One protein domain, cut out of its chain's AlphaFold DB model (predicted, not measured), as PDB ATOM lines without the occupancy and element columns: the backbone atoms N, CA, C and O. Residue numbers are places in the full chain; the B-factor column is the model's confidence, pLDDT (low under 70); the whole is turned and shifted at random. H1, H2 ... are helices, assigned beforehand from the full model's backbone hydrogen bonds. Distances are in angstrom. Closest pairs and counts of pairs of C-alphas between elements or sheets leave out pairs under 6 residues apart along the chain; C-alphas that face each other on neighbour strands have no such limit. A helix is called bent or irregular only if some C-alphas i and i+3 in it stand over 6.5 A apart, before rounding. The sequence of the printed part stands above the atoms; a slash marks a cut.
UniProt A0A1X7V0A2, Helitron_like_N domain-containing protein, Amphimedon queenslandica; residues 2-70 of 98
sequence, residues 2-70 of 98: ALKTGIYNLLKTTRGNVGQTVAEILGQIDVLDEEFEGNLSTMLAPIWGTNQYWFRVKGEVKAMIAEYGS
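What this domain is: This is residues 2 to 70 of the 98 residues of the protein "Helitron_like_N domain-containing protein" of Amphimedon queenslandica (UniProt A0A1X7V0A2). Two helices, H1 and H3, run side by side in opposite ways, and the short H2 bridges from the end of H1 to the start of H3, crosswise to both, in a loose three-helix head. From the other end of H3 the longest helix, H4, leads away at about a right angle as an arm, with residues 63 to 69 sticking out free. The printed part has 69 residues with four named helices, in the order H1, H2, H3, H4, and no named strand; its class is all helix. The whole is loose, with a radius of gyration of the C-alphas of 15.4 A, and elongated, spanning 50 by 26 by 20 A, with H4 making much of the length.

Where its parts are: Find C-alpha 2 at (170.502, 107.828, 148.435); from there H1 runs over residues 2 to 17, 22.8 A from first to last C-alpha. Look at C-alphas 13 and 16, which are 7.2 A apart: H1 is irregular there, and its line is a rough one. After a tight link of 4 residues you reach H2, residues 22 to 30, which measures 12.4 A. Another tight link, of 3 residues, leads to C-alpha 34 at (164.287, 124.178, 163.844), where H3 begins; it holds residues 34 to 44 and measures 15.0 A. A short link of 6 residues then leads to H4, residues 51 to 68, which runs 25.2 A to C-alpha 68 at (143.639, 98.218, 160.380).

How they stand to each other: Begin with H1, whose residues 6 to 10 alone touch H3. The closest C-alphas there are those of Gly 6 and Met 43, 5.4 A apart. H1 and H3 stand at a shallow tilt of 25 degrees and run opposite ways. Next along the printed part, H2 is apart from H1. H2 is close to H3 but not clearly touching it: their closest C-alphas, those of Gln 28 and Phe 36, are 7.2 A apart. The lines of H2 and H3 are about perpendicular, at 74 degrees. Further on, H4 touches H3 with residues 52 to 53 alone, and the closest C-alphas are those of Leu 44 and Gln 52, at 5.8 A. H3 and H4 are about perpendicular, at 81 degrees. H4 is apart from H1 and from H2. In H2, H3 and H4 every O i to N i+4 pair is within hydrogen-bond range; in H1, 9 of 12 are.

The domain as a whole: The two C-alphas farthest apart are those of Gly 19 and Ser 70, at 50.0 A. The printed part has no cut, and none of its links between helices is long. Look at the B-factor column for the model's confidence: the mean pLDDT of the printed part is 78.9, residues 2 to 20 are under 70, and H4 has a mean of 93.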
ATOM      1  N   ALA A   2     171.259 106.846 147.641       54.28
ATOM      2  CA  ALA A   2     170.502 107.828 148.435       54.28
ATOM      3  C   ALA A   2     171.348 108.857 149.222       54.28
ATOM      4  O   ALA A   2     171.031 110.039 149.183       54.28
ATOM      5  N   LEU A   3     172.448 108.448 149.870       56.69
ATOM      6  CA  LEU A   3     173.289 109.352 150.680       56.69
ATOM      7  C   LEU A   3     173.922 110.486 149.851       56.69
ATOM      8  O   LEU A   3     173.872 111.646 150.245       56.69
ATOM      9  N   LYS A   4     174.466 110.166 148.666       61.31
ATOM     10  CA  LYS A   4     175.055 111.160 147.749       61.31
ATOM     11  C   LYS A   4     174.002 112.166 147.271       61.31
ATOM     12  O   LYS A   4     174.288 113.355 147.190       61.31
ATOM     13  N   THR A   5     172.789 111.691 146.992       65.94
ATOM     14  CA  THR A   5     171.652 112.538 146.613       65.94
ATOM     15  C   THR A   5     171.164 113.395 147.783       65.94
ATOM     16  O   THR A   5     170.850 114.557 147.570       65.94
ATOM     17  N   GLY A   6     171.151 112.863 149.010       63.53
ATOM     18  CA  GLY A   6     170.794 113.602 150.225       63.53
ATOM     19  C   GLY A   6     171.769 114.740 150.526       63.53
ATOM     20  O   GLY A   6     171.338 115.872 150.699       63.53
ATOM     21  N   ILE A   7     173.079 114.476 150.469       67.88
ATOM     22  CA  ILE A   7     174.124 115.502 150.645       67.88
ATOM     23  C   ILE A   7     174.052 116.557 149.532       67.88
ATOM     24  O   ILE A   7     174.137 117.752 149.797       67.88
ATOM     25  N   TYR A   8     173.864 116.131 148.278       65.06
ATOM     26  CA  TYR A   8     173.689 117.059 147.161       65.06
ATOM     27  C   TYR A   8     172.441 117.931 147.335       65.06
ATOM     28  O   TYR A   8     172.496 119.132 147.086       65.06
ATOM     29  N   ASN A   9     171.330 117.343 147.782       64.31
ATOM     30  CA  ASN A   9     170.111 118.082 148.062       64.31
ATOM     31  C   ASN A   9     170.283 119.022 149.255       64.31
ATOM     32  O   ASN A   9     169.774 120.120 149.142       64.31
ATOM     33  N   LEU A  10     171.047 118.679 150.303       65.12
ATOM     34  CA  LEU A  10     171.386 119.593 151.406       65.12
ATOM     35  C   LEU A  10     172.027 120.865 150.883       65.12
ATOM     36  O   LEU A  10     171.458 121.935 151.039       65.12
ATOM     37  N   LEU A  11     173.140 120.715 150.165       63.66
ATOM     38  CA  LEU A  11     173.874 121.822 149.549       63.66
ATOM     39  C   LEU A  11     173.030 122.605 148.527       63.66
ATOM     40  O   LEU A  11     173.375 123.724 148.150       63.66
ATOM     41  N   LYS A  12     171.945 122.000 148.028       60.75
ATOM     42  CA  LYS A  12     171.042 122.574 147.030       60.75
ATOM     43  C   LYS A  12     169.771 123.179 147.634       60.75
ATOM     44  O   LYS A  12     169.230 124.083 147.024       60.75
ATOM     45  N   THR A  13     169.233 122.714 148.753       59.25
ATOM     46  CA  THR A  13     168.051 123.309 149.403       59.25
ATOM     47  C   THR A  13     168.464 124.379 150.394       59.25
ATOM     48  O   THR A  13     167.757 125.372 150.505       59.25
ATOM     49  N   THR A  14     169.686 124.311 150.936       57.16
ATOM     50  CA  THR A  14     170.364 125.505 151.453       57.16
ATOM     51  C   THR A  14     170.696 126.522 150.349       57.16
ATOM     52  O   THR A  14     171.432 127.459 150.605       57.16
ATOM     53  N   ARG A  15     170.143 126.430 149.120       50.97
ATOM     54  CA  ARG A  15     170.324 127.423 148.036       50.97
ATOM     55  C   ARG A  15     169.816 128.830 148.343       50.97
ATOM     56  O   ARG A  15     170.127 129.721 147.559       50.97
ATOM     57  N   GLY A  16     169.091 129.058 149.438       53.75
ATOM     58  CA  GLY A  16     168.932 130.420 149.971       53.75
ATOM     59  C   GLY A  16     170.253 131.010 150.497       53.75
ATOM     60  O   GLY A  16     170.442 132.217 150.466       53.75
ATOM     61  N   ASN A  17     171.189 130.137 150.877       57.94
ATOM     62  CA  ASN A  17     172.485 130.379 151.507       57.94
ATOM     63  C   ASN A  17     173.634 129.717 150.714       57.94
ATOM     64  O   ASN A  17     174.434 128.938 151.242       57.94
ATOM     65  N   VAL A  18     173.749 130.019 149.416       49.72
ATOM     66  CA  VAL A  18     174.985 129.717 148.670       49.72
ATOM     67  C   VAL A  18     176.121 130.543 149.288       49.72
ATOM     68  O   VAL A  18     176.262 131.720 148.971       49.72
ATOM     69  N   GLY A  19     176.904 129.943 150.191       58.34
ATOM     70  CA  GLY A  19     178.029 130.614 150.853       58.34
ATOM     71  C   GLY A  19     178.279 130.253 152.317       58.34
ATOM     72  O   GLY A  19     179.265 130.739 152.862       58.34
ATOM     73  N   GLN A  20     177.451 129.412 152.948       67.38
ATOM     74  CA  GLN A  20     177.648 129.097 154.364       67.38
ATOM     75  C   GLN A  20     178.967 128.363 154.636       67.38
ATOM     76  O   GLN A  20     179.267 127.304 154.081       67.38
ATOM     77  N   THR A  21     179.751 128.951 155.526       75.25
ATOM     78  CA  THR A  21     180.975 128.399 156.087       75.25
ATOM     79  C   THR A  21     180.653 127.335 157.136       75.25
ATOM     80  O   THR A  21     179.573 127.306 157.727       75.25
ATOM     81  N   VAL A  22     181.625 126.466 157.428       75.12
ATOM     82  CA  VAL A  22     181.503 125.459 158.500       75.12
ATOM     83  C   VAL A  22     181.146 126.108 159.846       75.12
ATOM     84  O   VAL A  22     180.398 125.524 160.620       75.12
ATOM     85  N   ALA A  23     181.627 127.328 160.106       77.56
ATOM     86  CA  ALA A  23     181.340 128.064 161.334       77.56
ATOM     87  C   ALA A  23     179.862 128.468 161.461       77.56
ATOM     88  O   ALA A  23     179.298 128.386 162.546       77.56
ATOM     89  N   GLU A  24     179.217 128.859 160.362       77.56
ATOM     90  CA  GLU A  24     177.796 129.230 160.370       77.56
ATOM     91  C   GLU A  24     176.900 128.007 160.570       77.56
ATOM     92  O   GLU A  24     175.926 128.082 161.312       77.56
ATOM     93  N   ILE A  25     177.267 126.863 159.982       76.31
ATOM     94  CA  ILE A  25     176.565 125.592 160.214       76.31
ATOM     95  C   ILE A  25     176.700 125.165 161.679       76.31
ATOM     96  O   ILE A  25     175.719 124.756 162.293       76.31
ATOM     97  N   LEU A  26     177.899 125.284 162.259       79.44
ATOM     98  CA  LEU A  26     178.107 125.013 163.684       79.44
ATOM     99  C   LEU A  26     177.260 125.946 164.560       79.44
ATOM    100  O   LEU A  26     176.616 125.474 165.489       79.44
ATOM    101  N   GLY A  27     177.174 127.233 164.211       79.38
ATOM    102  CA  GLY A  27     176.304 128.184 164.903       79.38
ATOM    103  C   GLY A  27     174.816 127.819 164.829       79.38
ATOM    104  O   GLY A  27     174.109 127.943 165.822       79.38
ATOM    105  N   GLN A  28     174.333 127.322 163.687       78.81
ATOM    106  CA  GLN A  28     172.944 126.862 163.542       78.81
ATOM    107  C   GLN A  28     172.646 125.607 164.370       78.81
ATOM    108  O   GLN A  28     171.549 125.474 164.909       78.81
ATOM    109  N   ILE A  29     173.626 124.709 164.501       79.00
ATOM    110  CA  ILE A  29     173.525 123.531 165.371       79.00
ATOM    111  C   ILE A  29     173.482 123.958 166.842       79.00
ATOM    112  O   ILE A  29     172.635 123.467 167.585       79.00
ATOM    113  N   ASP A  30     174.344 124.894 167.252       79.81
ATOM    114  CA  ASP A  30     174.390 125.400 168.632       79.81
ATOM    115  C   ASP A  30     173.094 126.120 169.037       79.81
ATOM    116  O   ASP A  30     172.672 126.042 170.190       79.81
ATOM    117  N   VAL A  31     172.445 126.804 168.092       83.62
ATOM    118  CA  VAL A  31     171.183 127.529 168.318       83.62
ATOM    119  C   VAL A  31     169.951 126.618 168.179       83.62
ATOM    120  O   VAL A  31     168.841 127.072 168.442       83.62
ATOM    121  N   LEU A  32     170.126 125.329 167.845       74.44
ATOM    122  CA  LEU A  32     169.036 124.371 167.594       74.44
ATOM    123  C   LEU A  32     168.005 124.924 166.599       74.44
ATOM    124  O   LEU A  32     166.803 124.915 166.852       74.44
ATOM    125  N   ASP A  33     168.489 125.452 165.474       81.06
ATOM    126  CA  ASP A  33     167.619 126.024 164.450       81.06
ATOM    127  C   ASP A  33     166.636 124.966 163.903       81.06
ATOM    128  O   ASP A  33     167.037 123.992 163.259       81.06
ATOM    129  N   GLU A  34     165.338 125.152 164.176       81.56
ATOM    130  CA  GLU A  34     164.287 124.178 163.844       81.56
ATOM    131  C   GLU A  34     164.159 123.951 162.330       81.56
ATOM    132  O   GLU A  34     163.880 122.836 161.881       81.56
ATOM    133  N   GLU A  35     164.384 124.992 161.520       83.06
ATOM    134  CA  GLU A  35     164.346 124.889 160.060       83.06
ATOM    135  C   GLU A  35     165.502 124.018 159.551       83.06
ATOM    136  O   GLU A  35     165.306 123.112 158.730       83.06
ATOM    137  N   PHE A  36     166.711 124.244 160.063       80.81
ATOM    138  CA  PHE A  36     167.878 123.432 159.755       80.81
ATOM    139  C   PHE A  36     167.699 121.972 160.198       80.81
ATOM    140  O   PHE A  36     167.947 121.054 159.407       80.81
ATOM    141  N   GLU A  37     167.200 121.728 161.414       83.25
ATOM    142  CA  GLU A  37     166.916 120.377 161.911       83.25
ATOM    143  C   GLU A  37     165.826 119.672 161.085       83.25
ATOM    144  O   GLU A  37     165.966 118.492 160.739       83.25
ATOM    145  N   GLY A  38     164.757 120.382 160.712       83.69
ATOM    146  CA  GLY A  38     163.686 119.858 159.863       83.69
ATOM    147  C   GLY A  38     164.185 119.458 158.471       83.69
ATOM    148  O   GLY A  38     163.836 118.387 157.950       83.69
ATOM    149  N   ASN A  39     165.076 120.266 157.891       82.56
ATOM    150  CA  ASN A  39     165.732 119.974 156.618       82.56
ATOM    151  C   ASN A  39     166.635 118.734 156.711       82.56
ATOM    152  O   ASN A  39     166.533 117.831 155.871       82.56
ATOM    153  N   LEU A  40     167.464 118.642 157.757       80.25
ATOM    154  CA  LEU A  40     168.280 117.455 158.026       80.25
ATOM    155  C   LEU A  40     167.407 116.213 158.207       80.25
ATOM    156  O   LEU A  40     167.671 115.171 157.602       80.25
ATOM    157  N   SER A  41     166.330 116.327 158.979       84.44
ATOM    158  CA  SER A  41     165.432 115.211 159.252       84.44
ATOM    159  C   SER A  41     164.772 114.679 157.986       84.44
ATOM    160  O   SER A  41     164.754 113.466 157.757       84.44
ATOM    161  N   THR A  42     164.326 115.576 157.108       84.94
ATOM    162  CA  THR A  42     163.743 115.230 155.805       84.94
ATOM    163  C   THR A  42     164.744 114.500 154.904       84.94
ATOM    164  O   THR A  42     164.384 113.552 154.204       84.94
ATOM    165  N   MET A  43     166.019 114.890 154.936       83.62
ATOM    166  CA  MET A  43     167.062 114.271 154.109       83.62
ATOM    167  C   MET A  43     167.565 112.939 154.637       83.62
ATOM    168  O   MET A  43     167.937 112.071 153.843       83.62
ATOM    169  N   LEU A  44     167.592 112.775 155.957       84.56
ATOM    170  CA  LEU A  44     167.985 111.524 156.593       84.56
ATOM    171  C   LEU A  44     166.851 110.493 156.556       84.56
ATOM    172  O   LEU A  44     167.133 109.301 156.487       84.56
ATOM    173  N   ALA A  45     165.585 110.919 156.503       86.06
ATOM    174  CA  ALA A  45     164.418 110.037 156.431       86.06
ATOM    175  C   ALA A  45     164.475 108.921 155.358       86.06
ATOM    176  O   ALA A  45     163.979 107.832 155.630       86.06
ATOM    177  N   PRO A  46     165.025 109.105 154.141       84.31
ATOM    178  CA  PRO A  46     165.205 108.014 153.175       84.31
ATOM    179  C   PRO A  46     166.464 107.151 153.393       84.31
ATOM    180  O   PRO A  46     166.628 106.145 152.702       84.31
ATOM    181  N   ILE A  47     167.375 107.523 154.296       85.94
ATOM    182  CA  ILE A  47     168.653 106.832 154.505       85.94
ATOM    183  C   ILE A  47     168.484 105.742 155.559       85.94
ATOM    184  O   ILE A  47     168.254 106.019 156.737       85.94
ATOM    185  N   TRP A  48     168.645 104.491 155.133       83.12
ATOM    186  CA  TRP A  48     168.558 103.330 156.015       83.12
ATOM    187  C   TRP A  48     169.554 103.404 157.171       83.12
ATOM    188  O   TRP A  48     170.702 103.807 156.997       83.12
ATOM    189  N   GLY A  49     169.097 102.986 158.352       85.69
ATOM    190  CA  GLY A  49     169.902 102.971 159.573       85.69
ATOM    191  C   GLY A  49     169.962 104.303 160.322       85.69
ATOM    192  O   GLY A  49     170.508 104.339 161.419       85.69
ATOM    193  N   THR A  50     169.382 105.380 159.788       88.94
ATOM    194  CA  THR A  50     169.238 106.640 160.532       88.94
ATOM    195  C   THR A  50     168.022 106.598 161.459       88.94
ATOM    196  O   THR A  50     167.030 105.919 161.177       88.94
ATOM    197  N   ASN A  51     168.062 107.354 162.560       90.25
ATOM    198  CA  ASN A  51     166.922 107.455 163.479       90.25
ATOM    199  C   ASN A  51     165.677 108.023 162.782       90.25
ATOM    200  O   ASN A  51     164.563 107.604 163.071       90.25
ATOM    201  N   GLN A  52     165.864 108.924 161.824       88.06
ATOM    202  CA  GLN A  52     164.831 109.642 161.089       88.06
ATOM    203  C   GLN A  52     164.091 108.698 160.140       88.06
ATOM    204  O   GLN A  52     162.863 108.732 160.060       88.06
ATOM    205  N   TYR A  53     164.826 107.797 159.481       91.44
ATOM    206  CA  TYR A  53     164.230 106.695 158.732       91.44
ATOM    207  C   TYR A  53     163.353 105.821 159.636       91.44
ATOM    208  O   TYR A  53     162.176 105.602 159.341       91.44
ATOM    209  N   TRP A  54     163.890 105.376 160.777       93.44
ATOM    210  CA  TRP A  54     163.147 104.525 161.708       93.44
ATOM    211  C   TRP A  54     161.960 105.233 162.360       93.44
ATOM    212  O   TRP A  54     160.933 104.599 162.593       93.44
ATOM    213  N   PHE A  55     162.064 106.535 162.622       93.06
ATOM    214  CA  PHE A  55     160.971 107.351 163.140       93.06
ATOM    215  C   PHE A  55     159.790 107.358 162.168       93.06
ATOM    216  O   PHE A  55     158.663 107.087 162.584       93.06
ATOM    217  N   ARG A  56     160.058 107.570 160.870       90.75
ATOM    218  CA  ARG A  56     159.027 107.530 159.827       90.75
ATOM    219  C   ARG A  56     158.365 106.155 159.738       90.75
ATOM    220  O   ARG A  56     157.151 106.065 159.875       90.75
ATOM    221  N   VAL A  57     159.158 105.091 159.597       92.56
ATOM    222  CA  VAL A  57     158.649 103.710 159.479       92.56
ATOM    223  C   VAL A  57     157.839 103.308 160.716       92.56
ATOM    224  O   VAL A  57     156.770 102.714 160.606       92.56
ATOM    225  N   LYS A  58     158.300 103.672 161.917       94.06
ATOM    226  CA  LYS A  58     157.561 103.416 163.159       94.06
ATOM    227  C   LYS A  58     156.238 104.184 163.205       94.06
ATOM    228  O   LYS A  58     155.260 103.654 163.725       94.06
ATOM    229  N   GLY A  59     156.212 105.416 162.700       93.81
ATOM    230  CA  GLY A  59     154.994 106.214 162.558       93.81
ATOM    231  C   GLY A  59     153.989 105.562 161.610       93.81
ATOM    232  O   GLY A  59     152.834 105.391 161.984       93.81
ATOM    233  N   GLU A  60     154.449 105.118 160.439       93.94
ATOM    234  CA  GLU A  60     153.637 104.390 159.456       93.94
ATOM    235  C   GLU A  60     153.042 103.112 160.066       93.94
ATOM    236  O   GLU A  60     151.832 102.918 160.025       93.94
ATOM    237  N   VAL A  61     153.855 102.287 160.735       93.12
ATOM    238  CA  VAL A  61     153.372 101.069 161.410       93.12
ATOM    239  C   VAL A  61     152.337 101.399 162.487       93.12
ATOM    240  O   VAL A  61     151.318 100.724 162.581       93.12
ATOM    241  N   LYS A  62     152.550 102.447 163.291       94.88
ATOM    242  CA  LYS A  62     151.558 102.878 164.290       94.88
ATOM    243  C   LYS A  62     150.242 103.317 163.650       94.88
ATOM    244  O   LYS A  62     149.192 102.980 164.187       94.88
ATOM    245  N   ALA A  63     150.299 104.041 162.533       95.31
ATOM    246  CA  ALA A  63     149.110 104.440 161.788       95.31
ATOM    247  C   ALA A  63     148.370 103.210 161.243       95.31
ATOM    248  O   ALA A  63     147.174 103.072 161.468       95.31
ATOM    249  N   MET A  64     149.097 102.253 160.657       95.12
ATOM    250  CA  MET A  64     148.522 100.987 160.195       95.12
ATOM    251  C   MET A  64     147.847 100.209 161.330       95.12
ATOM    252  O   MET A  64     146.761  99.677 161.135       95.12
ATOM    253  N   ILE A  65     148.449 100.169 162.523       94.75
ATOM    254  CA  ILE A  65     147.851  99.511 163.696       94.75
ATOM    255  C   ILE A  65     146.563 100.215 164.136       94.75
ATOM    256  O   ILE A  65     145.603  99.555 164.526       94.75
ATOM    257  N   ALA A  66     146.537 101.548 164.091       95.75
ATOM    258  CA  ALA A  66     145.363 102.327 164.465       95.75
ATOM    259  C   ALA A  66     144.207 102.170 163.461       95.75
ATOM    260  O   ALA A  66     143.053 102.114 163.875       95.75
ATOM    261  N   GLU A  67     144.512 102.085 162.164       96.19
ATOM    262  CA  GLU A  67     143.509 101.993 161.096       96.19
ATOM    263  C   GLU A  67     143.020 100.563 160.848       96.19
ATOM    264  O   GLU A  67     141.817 100.325 160.742       96.19
ATOM    265  N   TYR A  68     143.942  99.604 160.752       93.62
ATOM    266  CA  TYR A  68     143.639  98.218 160.380       93.62
ATOM    267  C   TYR A  68     143.540  97.271 161.580       93.62
ATOM    268  O   TYR A  68     143.047  96.152 161.441       93.62
ATOM    269  N   GLY A  69     143.983  97.708 162.760       90.62
ATOM    270  CA  GLY A  69     144.034  96.892 163.967       90.62
ATOM    271  C   GLY A  69     145.376  96.181 164.168       90.62
ATOM    272  O   GLY A  69     146.367  96.436 163.484       90.62
ATOM    273  N   SER A  70     145.424  95.293 165.165       88.94
ATOM    274  CA  SER A  70     146.653  94.582 165.541       88.94
ATOM    275  C   SER A  70     147.207  93.767 164.362       88.94
ATOM    276  O   SER A  70     146.440  93.055 163.713       88.94
TER     277      SER A  70